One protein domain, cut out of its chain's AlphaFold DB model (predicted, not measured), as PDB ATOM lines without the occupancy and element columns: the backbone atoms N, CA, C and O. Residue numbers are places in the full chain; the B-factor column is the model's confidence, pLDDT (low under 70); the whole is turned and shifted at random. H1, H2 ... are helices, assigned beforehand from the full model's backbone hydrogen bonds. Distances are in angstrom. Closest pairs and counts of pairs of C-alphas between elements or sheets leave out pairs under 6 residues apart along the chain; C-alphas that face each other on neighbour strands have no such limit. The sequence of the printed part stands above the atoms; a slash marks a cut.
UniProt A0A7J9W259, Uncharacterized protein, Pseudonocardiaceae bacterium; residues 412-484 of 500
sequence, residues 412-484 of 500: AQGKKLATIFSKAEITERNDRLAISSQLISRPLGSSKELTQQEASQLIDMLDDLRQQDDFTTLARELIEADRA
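What this domain is: This is residues 412 to 484 of the 500 residues of an uncharacterized protein of Pseudonocardiaceae bacterium (UniProt A0A7J9W259). Two helices, H1 and H3, run side by side the same way; H2 packs nearly at right angles on H3 with its residues 436 to 440 and on H4 with its residues 431 to 435. H4 makes a corner with H3 at the link between them. The printed part has 73 residues with four named helices, H1, H2, H3 and H4 in chain order, and no named strand; its class is all helix. It is compact, with a radius of gyration of the C-alphas of 11.2 A, and rounded, spanning 28 by 26 by 20 A.

How they stand to each other: Start at H3, residues 452 to 467, the longest helix and the hub. H1, residues 412 to 423, touches H3 at a shallow tilt of 27 degrees, the same way; the closest C-alphas are those of Leu 417 and Ile 459, 6.2 A apart. H2, residues 429 to 440, touches H3 about perpendicular, at 82 degrees, with C-alphas of Leu 439 and Leu 458 closest at 7.0 A. H4, residues 471 to 484, touches H2 about perpendicular, at 75 degrees, with C-alphas of Asp 431 and Ile 479 closest at 6.0 A. H3 and H4 only just touch, with 3 pairs of C-alphas within 8 A, and only at the corner; C-alphas of Leu 465 and Phe 471 are closest, at 4.9 A. H1 and H2 are close but not clearly touching; H1 and H4 are apart. Helix packing is only just mostly crossed, with 1 of 3 pairs at a shallow tilt. In H1, H2, H3 and H4 every O i to N i+4 pair is within hydrogen-bond range.

Where its parts are: Find C-alpha 452 at (214.894, 156.816, 187.524); from there H3 runs 22.8 A to C-alpha 467. H1 begins at C-alpha 412, (213.687, 152.937, 197.113), and is 16.8 A long; H2 is 16.6 A. H4 runs 20.0 A to C-alpha 484 at (186.184, 150.178, 178.939).

The domain as a whole: The C-alphas farthest apart, of Ala 412 and Ala 484, are 33.1 A apart. The printed part has no cut. The link H2 to H3 is long, with 11 residues; H1 to H2 and H3 to H4 are tight. The mean pLDDT of the printed part is 89.1, and no printed residue is under 70.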
ATOM      1  N   ALA A 412     214.274 151.956 196.208       89.75
ATOM      2  CA  ALA A 412     213.687 152.937 197.113       89.75
ATOM      3  C   ALA A 412     212.488 153.656 196.472       89.75
ATOM      4  O   ALA A 412     211.438 153.768 197.108       89.75
ATOM      5  N   GLN A 413     212.613 154.072 195.207       92.75
ATOM      6  CA  GLN A 413     211.518 154.682 194.445       92.75
ATOM      7  C   GLN A 413     210.366 153.694 194.242       92.75
ATOM      8  O   GLN A 413     209.217 154.040 194.508       92.75
ATOM      9  N   GLY A 414     210.668 152.435 193.903       93.00
ATOM     10  CA  GLY A 414     209.648 151.388 193.778       93.00
ATOM     11  C   GLY A 414     208.847 151.174 195.070       93.00
ATOM     12  O   GLY A 414     207.620 151.073 195.040       93.00
ATOM     13  N   LYS A 415     209.513 151.188 196.236       92.75
ATOM     14  CA  LYS A 415     208.832 151.120 197.543       92.75
ATOM     15  C   LYS A 415     207.982 152.357 197.832       92.75
ATOM     16  O   LYS A 415     206.895 152.218 198.399       92.75
ATOM     17  N   LYS A 416     208.454 153.554 197.462       93.94
ATOM     18  CA  LYS A 416     207.696 154.799 197.652       93.94
ATOM     19  C   LYS A 416     206.423 154.796 196.797       93.94
ATOM     20  O   LYS A 416     205.350 155.003 197.357       93.94
ATOM     21  N   LEU A 417     206.516 154.435 195.512       93.88
ATOM     22  CA  LEU A 417     205.356 154.266 194.623       93.88
ATOM     23  C   LEU A 417     204.344 153.268 195.192       93.88
ATOM     24  O   LEU A 417     203.170 153.597 195.342       93.88
ATOM     25  N   ALA A 418     204.796 152.075 195.595       90.88
ATOM     26  CA  ALA A 418     203.914 151.065 196.184       90.88
ATOM     27  C   ALA A 418     203.189 151.570 197.446       90.88
ATOM     28  O   ALA A 418     202.022 151.247 197.666       90.88
ATOM     29  N   THR A 419     203.859 152.395 198.255       93.69
ATOM     30  CA  THR A 419     203.269 152.996 199.458       93.69
ATOM     31  C   THR A 419     202.197 154.029 199.112       93.69
ATOM     32  O   THR A 419     201.172 154.077 199.787       93.69
ATOM     33  N   ILE A 420     202.415 154.850 198.079       91.69
ATOM     34  CA  ILE A 420     201.440 155.860 197.643       91.69
ATOM     35  C   ILE A 420     200.173 155.177 197.115       91.69
ATOM     36  O   ILE A 420     199.082 155.486 197.591       91.69
ATOM     37  N   PHE A 421     200.314 154.176 196.241       93.06
ATOM     38  CA  PHE A 421     199.173 153.422 195.714       93.06
ATOM     39  C   PHE A 421     198.402 152.669 196.806       93.06
ATOM     40  O   PHE A 421     197.177 152.728 196.847       93.06
ATOM     41  N   SER A 422     199.106 152.033 197.751       89.44
ATOM     42  CA  SER A 422     198.464 151.334 198.871       89.44
ATOM     43  C   SER A 422     197.665 152.268 199.781       89.44
ATOM     44  O   SER A 422     196.681 151.827 200.366       89.44
ATOM     45  N   LYS A 423     198.084 153.529 199.937       88.12
ATOM     46  CA  LYS A 423     197.346 154.517 200.738       88.12
ATOM     47  C   LYS A 423     196.083 155.016 200.044       88.12
ATOM     48  O   LYS A 423     195.170 155.442 200.734       88.12
ATOM     49  N   ALA A 424     196.042 154.954 198.718       84.44
ATOM     50  CA  ALA A 424     194.867 155.280 197.919       84.44
ATOM     51  C   ALA A 424     193.983 154.060 197.624       84.44
ATOM     52  O   ALA A 424     193.144 154.116 196.735       84.44
ATOM     53  N   GLU A 425     194.195 152.949 198.340       88.19
ATOM     54  CA  GLU A 425     193.429 151.702 198.202       88.19
ATOM     55  C   GLU A 425     193.541 151.025 196.818       88.19
ATOM     56  O   GLU A 425     192.802 150.094 196.506       88.19
ATOM     57  N   ILE A 426     194.540 151.404 196.012       87.88
ATOM     58  CA  ILE A 426     194.810 150.807 194.697       87.88
ATOM     59  C   ILE A 426     195.757 149.625 194.885       87.88
ATOM     60  O   ILE A 426     196.985 149.762 194.942       87.88
ATOM     61  N   THR A 427     195.172 148.442 195.030       86.50
ATOM     62  CA  THR A 427     195.906 147.204 195.329       86.50
ATOM     63  C   THR A 427     196.234 146.396 194.072       86.50
ATOM     64  O   THR A 427     197.305 145.778 193.992       86.50
ATOM     65  N   GLU A 428     195.378 146.468 193.054       91.00
ATOM     66  CA  GLU A 428     195.533 145.719 191.811       91.00
ATOM     67  C   GLU A 428     196.779 146.140 191.024       91.00
ATOM     68  O   GLU A 428     197.161 147.312 190.958       91.00
ATOM     69  N   ARG A 429     197.487 145.157 190.456       89.88
ATOM     70  CA  ARG A 429     198.721 145.419 189.692       89.88
ATOM     71  C   ARG A 429     198.419 146.155 188.388       89.88
ATOM     72  O   ARG A 429     199.152 147.075 188.040       89.88
ATOM     73  N   ASN A 430     197.368 145.740 187.687       89.25
ATOM     74  CA  ASN A 430     197.002 146.300 186.389       89.25
ATOM     75  C   ASN A 430     196.552 147.756 186.517       89.25
ATOM     76  O   ASN A 430     197.031 148.592 185.764       89.25
ATOM     77  N   ASP A 431     195.749 148.068 187.535       89.19
ATOM     78  CA  ASP A 431     195.274 149.428 187.809       89.19
ATOM     79  C   ASP A 431     196.448 150.386 188.094       89.19
ATOM     80  O   ASP A 431     196.518 151.490 187.558       89.19
ATOM     81  N   ARG A 432     197.450 149.932 188.863       93.00
ATOM     82  CA  ARG A 432     198.686 150.701 189.102       93.00
ATOM     83  C   ARG A 432     199.479 150.960 187.822       93.00
ATOM     84  O   ARG A 432     200.044 152.044 187.669       93.00
ATOM     85  N   LEU A 433     199.551 149.973 186.929       92.81
ATOM     86  CA  LEU A 433     200.243 150.108 185.645       92.81
ATOM     87  C   LEU A 433     199.484 151.027 184.689       92.81
ATOM     88  O   LEU A 433     200.131 151.846 184.045       92.81
ATOM     89  N   ALA A 434     198.153 150.956 184.644       89.88
ATOM     90  CA  ALA A 434     197.321 151.834 183.826       89.88
ATOM     91  C   ALA A 434     197.499 153.303 184.243       89.88
ATOM     92  O   ALA A 434     197.864 154.140 183.419       89.88
ATOM     93  N   ILE A 435     197.383 153.595 185.545       90.69
ATOM     94  CA  ILE A 435     197.585 154.949 186.085       90.69
ATOM     95  C   ILE A 435     199.010 155.451 185.814       90.69
ATOM     96  O   ILE A 435     199.193 156.577 185.357       90.69
ATOM     97  N   SER A 436     200.027 154.618 186.058       93.38
ATOM     98  CA  SER A 436     201.423 155.003 185.789       93.38
ATOM     99  C   SER A 436     201.666 155.261 184.298       93.38
ATOM    100  O   SER A 436     202.362 156.212 183.955       93.38
ATOM    101  N   SER A 437     201.076 154.445 183.419       93.06
ATOM    102  CA  SER A 437     201.237 154.568 181.965       93.06
ATOM    103  C   SER A 437     200.599 155.847 181.430       93.06
ATOM    104  O   SER A 437     201.184 156.524 180.589       93.06
ATOM    105  N   GLN A 438     199.423 156.213 181.945       90.75
ATOM    106  CA  GLN A 438     198.740 157.438 181.535       90.75
ATOM    107  C   GLN A 438     199.446 158.695 182.046       90.75
ATOM    108  O   GLN A 438     199.663 159.624 181.274       90.75
ATOM    109  N   LEU A 439     199.882 158.707 183.309       91.06
ATOM    110  CA  LEU A 439     200.590 159.855 183.883       91.06
ATOM    111  C   LEU A 439     201.942 160.123 183.205       91.06
ATOM    112  O   LEU A 439     202.346 161.275 183.085       91.06
ATOM    113  N   ILE A 440     202.626 159.081 182.730       93.19
ATOM    114  CA  ILE A 440     203.900 159.201 181.995       93.19
ATOM    115  C   ILE A 440     203.667 159.320 180.475       93.19
ATOM    116  O   ILE A 440     204.596 159.585 179.720       93.19
ATOM    117  N   SER A 441     202.418 159.179 180.007       91.25
ATOM    118  CA  SER A 441     202.054 159.170 178.580       91.25
ATOM    119  C   SER A 441     202.822 158.121 177.759       91.25
ATOM    120  O   SER A 441     203.127 158.326 176.584       91.25
ATOM    121  N   ARG A 442     203.142 156.979 178.378       90.44
ATOM    122  CA  ARG A 442     203.885 155.870 177.766       90.44
ATOM    123  C   ARG A 442     203.334 154.535 178.272       90.44
ATOM    124  O   ARG A 442     203.200 154.379 179.483       90.44
ATOM    125  N   PRO A 443     203.038 153.555 177.399       89.44
ATOM    126  CA  PRO A 443     202.575 152.244 177.845       89.44
ATOM    127  C   PRO A 443     203.682 151.507 178.611       89.44
ATOM    128  O   PRO A 443     204.822 151.438 178.148       89.44
ATOM    129  N   LEU A 444     203.337 150.947 179.773       90.44
ATOM    130  CA  LEU A 444     204.244 150.167 180.617       90.44
ATOM    131  C   LEU A 444     203.733 148.731 180.764       90.44
ATOM    132  O   LEU A 444     202.640 148.502 181.285       90.44
ATOM    133  N   GLY A 445     204.555 147.750 180.390       88.31
ATOM    134  CA  GLY A 445     204.302 146.337 180.698       88.31
ATOM    135  C   GLY A 445     204.652 145.991 182.150       88.31
ATOM    136  O   GLY A 445     204.116 145.052 182.754       88.31
ATOM    137  N   SER A 446     205.551 146.772 182.749       91.88
ATOM    138  CA  SER A 446     206.061 146.546 184.094       91.88
ATOM    139  C   SER A 446     206.521 147.839 184.754       91.88
ATOM    140  O   SER A 446     207.156 148.680 184.131       91.88
ATOM    141  N   SER A 447     206.332 147.959 186.072       89.50
ATOM    142  CA  SER A 447     206.875 149.085 186.849       89.50
ATOM    143  C   SER A 447     208.410 149.130 186.848       89.50
ATOM    144  O   SER A 447     208.982 150.124 187.279       89.50
ATOM    145  N   LYS A 448     209.082 148.058 186.400       90.25
ATOM    146  CA  LYS A 448     210.543 148.011 186.224       90.25
ATOM    147  C   LYS A 448     211.024 148.716 184.951       90.25
ATOM    148  O   LYS A 448     212.207 149.001 184.855       90.25
ATOM    149  N   GLU A 449     210.127 148.993 184.006       91.00
ATOM    150  CA  GLU A 449     210.439 149.702 182.754       91.00
ATOM    151  C   GLU A 449     210.524 151.222 182.945       91.00
ATOM    152  O   GLU A 449     210.793 151.943 181.989       91.00
ATOM    153  N   LEU A 450     210.275 151.709 184.164       93.06
ATOM    154  CA  LEU A 450     210.416 153.111 184.530       93.06
ATOM    155  C   LEU A 450     211.891 153.489 184.654       93.06
ATOM    156  O   LEU A 450     212.649 152.828 185.380       93.06
ATOM    157  N   THR A 451     212.283 154.597 184.029       94.56
ATOM    158  CA  THR A 451     213.589 155.206 184.305       94.56
ATOM    159  C   THR A 451     213.580 155.877 185.679       94.56
ATOM    160  O   THR A 451     212.535 156.152 186.277       94.56
ATOM    161  N   GLN A 452     214.762 156.145 186.233       92.25
ATOM    162  CA  GLN A 452     214.894 156.816 187.524       92.25
ATOM    163  C   GLN A 452     214.267 158.222 187.512       92.25
ATOM    164  O   GLN A 452     213.758 158.672 188.547       92.25
ATOM    165  N   GLN A 453     214.301 158.908 186.365       91.75
ATOM    166  CA  GLN A 453     213.712 160.236 186.194       91.75
ATOM    167  C   GLN A 453     212.187 160.150 186.113       91.75
ATOM    168  O   GLN A 453     211.513 160.813 186.900       91.75
ATOM    169  N   GLU A 454     211.655 159.266 185.263       93.94
ATOM    170  CA  GLU A 454     210.213 159.007 185.151       93.94
ATOM    171  C   GLU A 454     209.615 158.594 186.501       93.94
ATOM    172  O   GLU A 454     208.580 159.108 186.921       93.94
ATOM    173  N   ALA A 455     210.299 157.715 187.241       94.75
ATOM    174  CA  ALA A 455     209.853 157.286 188.560       94.75
ATOM    175  C   ALA A 455     209.822 158.441 189.575       94.75
ATOM    176  O   ALA A 455     208.938 158.471 190.428       94.75
ATOM    177  N   SER A 456     210.770 159.382 189.500       94.94
ATOM    178  CA  SER A 456     210.775 160.568 190.369       94.94
ATOM    179  C   SER A 456     209.625 161.511 190.020       94.94
ATOM    180  O   SER A 456     208.867 161.878 190.910       94.94
ATOM    181  N   GLN A 457     209.436 161.811 188.732       94.88
ATOM    182  CA  GLN A 457     208.338 162.656 188.254       94.88
ATOM    183  C   GLN A 457     206.972 162.067 188.621       94.88
ATOM    184  O   GLN A 457     206.113 162.770 189.143       94.88
ATOM    185  N   LEU A 458     206.788 160.756 188.429       94.88
ATOM    186  CA  LEU A 458     205.561 160.061 188.806       94.88
ATOM    187  C   LEU A 458     205.290 160.149 190.310       94.88
ATOM    188  O   LEU A 458     204.161 160.396 190.720       94.88
ATOM    189  N   ILE A 459     206.314 159.956 191.144       95.38
ATOM    190  CA  ILE A 459     206.184 160.082 192.600       95.38
ATOM    191  C   ILE A 459     205.731 161.491 192.989       95.38
ATOM    192  O   ILE A 459     204.851 161.608 193.840       95.38
ATOM    193  N   ASP A 460     206.326 162.519 192.389       94.62
ATOM    194  CA  ASP A 460     206.027 163.913 192.715       94.62
ATOM    195  C   ASP A 460     204.599 164.277 192.277       94.62
ATOM    196  O   ASP A 460     203.826 164.775 193.093       94.62
ATOM    197  N   MET A 461     204.183 163.894 191.062       92.69
ATOM    198  CA  MET A 461     202.801 164.082 190.597       92.69
ATOM    199  C   MET A 461     201.777 163.382 191.498       92.69
ATOM    200  O   MET A 461     200.735 163.948 191.820       92.69
ATOM    201  N   LEU A 462     202.060 162.150 191.931       91.94
ATOM    202  CA  LEU A 462     201.158 161.405 192.811       91.94
ATOM    203  C   LEU A 462     201.112 161.991 194.233       91.94
ATOM    204  O   LEU A 462     200.057 161.974 194.869       91.94
ATOM    205  N   ASP A 463     202.234 162.496 194.757       91.81
ATOM    206  CA  ASP A 463     202.269 163.181 196.056       91.81
ATOM    207  C   ASP A 463     201.528 164.536 195.997       91.81
ATOM    208  O   ASP A 463     200.882 164.898 196.986       91.81
ATOM    209  N   ASP A 464     201.562 165.247 194.865       90.38
ATOM    210  CA  ASP A 464     200.817 166.495 194.635       90.38
ATOM    211  C   ASP A 464     199.310 166.248 194.482       90.38
ATOM    212  O   ASP A 464     198.511 166.882 195.174       90.38
ATOM    213  N   LEU A 465     198.905 165.264 193.670       87.69
ATOM    214  CA  LEU A 465     197.496 164.867 193.535       87.69
ATOM    215  C   LEU A 465     196.905 164.394 194.867       87.69
ATOM    216  O   LEU A 465     195.733 164.632 195.157       87.69
ATOM    217  N   ARG A 466     197.717 163.748 195.715       86.31
ATOM    218  CA  ARG A 466     197.288 163.364 197.065       86.31
ATOM    219  C   ARG A 466     197.068 164.579 197.964       86.31
ATOM    220  O   ARG A 466     196.192 164.535 198.814       86.31
ATOM    221  N   GLN A 467     197.871 165.631 197.830       85.44
ATOM    222  CA  GLN A 467     197.708 166.850 198.635       85.44
ATOM    223  C   GLN A 467     196.458 167.646 198.257       85.44
ATOM    224  O   GLN A 467     195.952 168.398 199.085       85.44
ATOM    225  N   GLN A 468     195.965 167.474 197.032       82.94
ATOM    226  CA  GLN A 468     194.769 168.146 196.524       82.94
ATOM    227  C   GLN A 468     193.479 167.338 196.761       82.94
ATOM    228  O   GLN A 468     192.421 167.759 196.307       82.94
ATOM    229  N   ASP A 469     193.557 166.182 197.441       75.38
ATOM    230  CA  ASP A 469     192.469 165.200 197.636       75.38
ATOM    231  C   ASP A 469     191.816 164.671 196.333       75.38
ATOM    232  O   ASP A 469     190.871 163.883 196.375       75.38
ATOM    233  N   ASP A 470     192.367 165.016 195.167       78.62
ATOM    234  CA  ASP A 470     191.830 164.675 193.842       78.62
ATOM    235  C   ASP A 470     192.281 163.285 193.353       78.62
ATOM    236  O   ASP A 470     191.714 162.681 192.442       78.62
ATOM    237  N   PHE A 471     193.300 162.715 194.005       81.81
ATOM    238  CA  PHE A 471     193.930 161.481 193.542       81.81
ATOM    239  C   PHE A 471     192.978 160.280 193.464       81.81
ATOM    240  O   PHE A 471     193.075 159.477 192.540       81.81
ATOM    241  N   THR A 472     192.062 160.131 194.424       80.31
ATOM    242  CA  THR A 472     191.145 158.974 194.447       80.31
ATOM    243  C   THR A 472     190.063 159.060 193.371       80.31
ATOM    244  O   THR A 472     189.690 158.031 192.807       80.31
ATOM    245  N   THR A 473     189.600 160.272 193.057       83.38
ATOM    246  CA  THR A 473     188.631 160.535 191.986       83.38
ATOM    247  C   THR A 473     189.270 160.271 190.631       83.38
ATOM    248  O   THR A 473     188.782 159.426 189.882       83.38
ATOM    249  N   LEU A 474     190.428 160.887 190.381       81.75
ATOM    250  CA  LEU A 474     191.181 160.717 189.143       81.75
ATOM    251  C   LEU A 474     191.578 159.251 188.931       81.75
ATOM    252  O   LEU A 474     191.363 158.699 187.859       81.75
ATOM    253  N   ALA A 475     192.071 158.564 189.964       81.31
ATOM    254  CA  ALA A 475     192.405 157.146 189.856       81.31
ATOM    255  C   ALA A 475     191.202 156.275 189.465       81.31
ATOM    256  O   ALA A 475     191.364 155.351 188.669       81.31
ATOM    257  N   ARG A 476     190.003 156.553 189.996       83.94
ATOM    258  CA  ARG A 476     188.790 155.811 189.630       83.94
ATOM    259  C   ARG A 476     188.417 156.047 188.166       83.94
ATOM    260  O   ARG A 476     188.169 155.071 187.464       83.94
ATOM    261  N   GLU A 477     188.444 157.296 187.707       85.31
ATOM    262  CA  GLU A 477     188.151 157.647 186.310       85.31
ATOM    263  C   GLU A 477     189.115 156.961 185.332       85.31
ATOM    264  O   GLU A 477     188.683 156.380 184.336       85.31
ATOM    265  N   LEU A 478     190.417 156.942 185.645       82.94
ATOM    266  CA  LEU A 478     191.412 156.296 184.784       82.94
ATOM    267  C   LEU A 478     191.262 154.770 184.746       82.94
ATOM    268  O   LEU A 478     191.451 154.157 183.695       82.94
ATOM    269  N   ILE A 479     190.908 154.147 185.874       82.69
ATOM    270  CA  ILE A 479     190.655 152.700 185.943       82.69
ATOM    271  C   ILE A 479     189.400 152.333 185.143       82.69
ATOM    272  O   ILE A 479     189.394 151.322 184.440       82.69
ATOM    273  N   GLU A 480     188.336 153.132 185.233       85.00
ATOM    274  CA  GLU A 480     187.109 152.911 184.463       85.00
ATOM    275  C   GLU A 480     187.352 153.063 182.955       85.00
ATOM    276  O   GLU A 480     186.883 152.228 182.178       85.00
ATOM    277  N   ALA A 481     188.153 154.052 182.544       81.25
ATOM    278  CA  ALA A 481     188.540 154.242 181.148       81.25
ATOM    279  C   ALA A 481     189.363 153.062 180.589       81.25
ATOM    280  O   ALA A 481     189.069 152.580 179.496       81.25
ATOM    281  N   ASP A 482     190.346 152.548 181.342       82.88
ATOM    282  CA  ASP A 482     191.158 151.392 180.917       82.88
ATOM    283  C   ASP A 482     190.319 150.108 180.806       82.88
ATOM    284  O   ASP A 482     190.480 149.325 179.870       82.88
ATOM    285  N   ARG A 483     189.372 149.896 181.731       83.75
ATOM    286  CA  ARG A 483     188.456 148.745 181.677       83.75
ATOM    287  C   ARG A 483     187.537 148.803 180.457       83.75
ATOM    288  O   ARG A 483     187.341 147.778 179.810       83.75
ATOM    289  N   ALA A 484     187.027 149.986 180.117       78.56
ATOM    290  CA  ALA A 484     186.184 150.178 178.939       78.56
ATOM    291  C   ALA A 484     186.924 149.903 177.617       78.56
ATOM    292  O   ALA A 484     186.305 149.450 176.655       78.56
TER     293      ALA A 484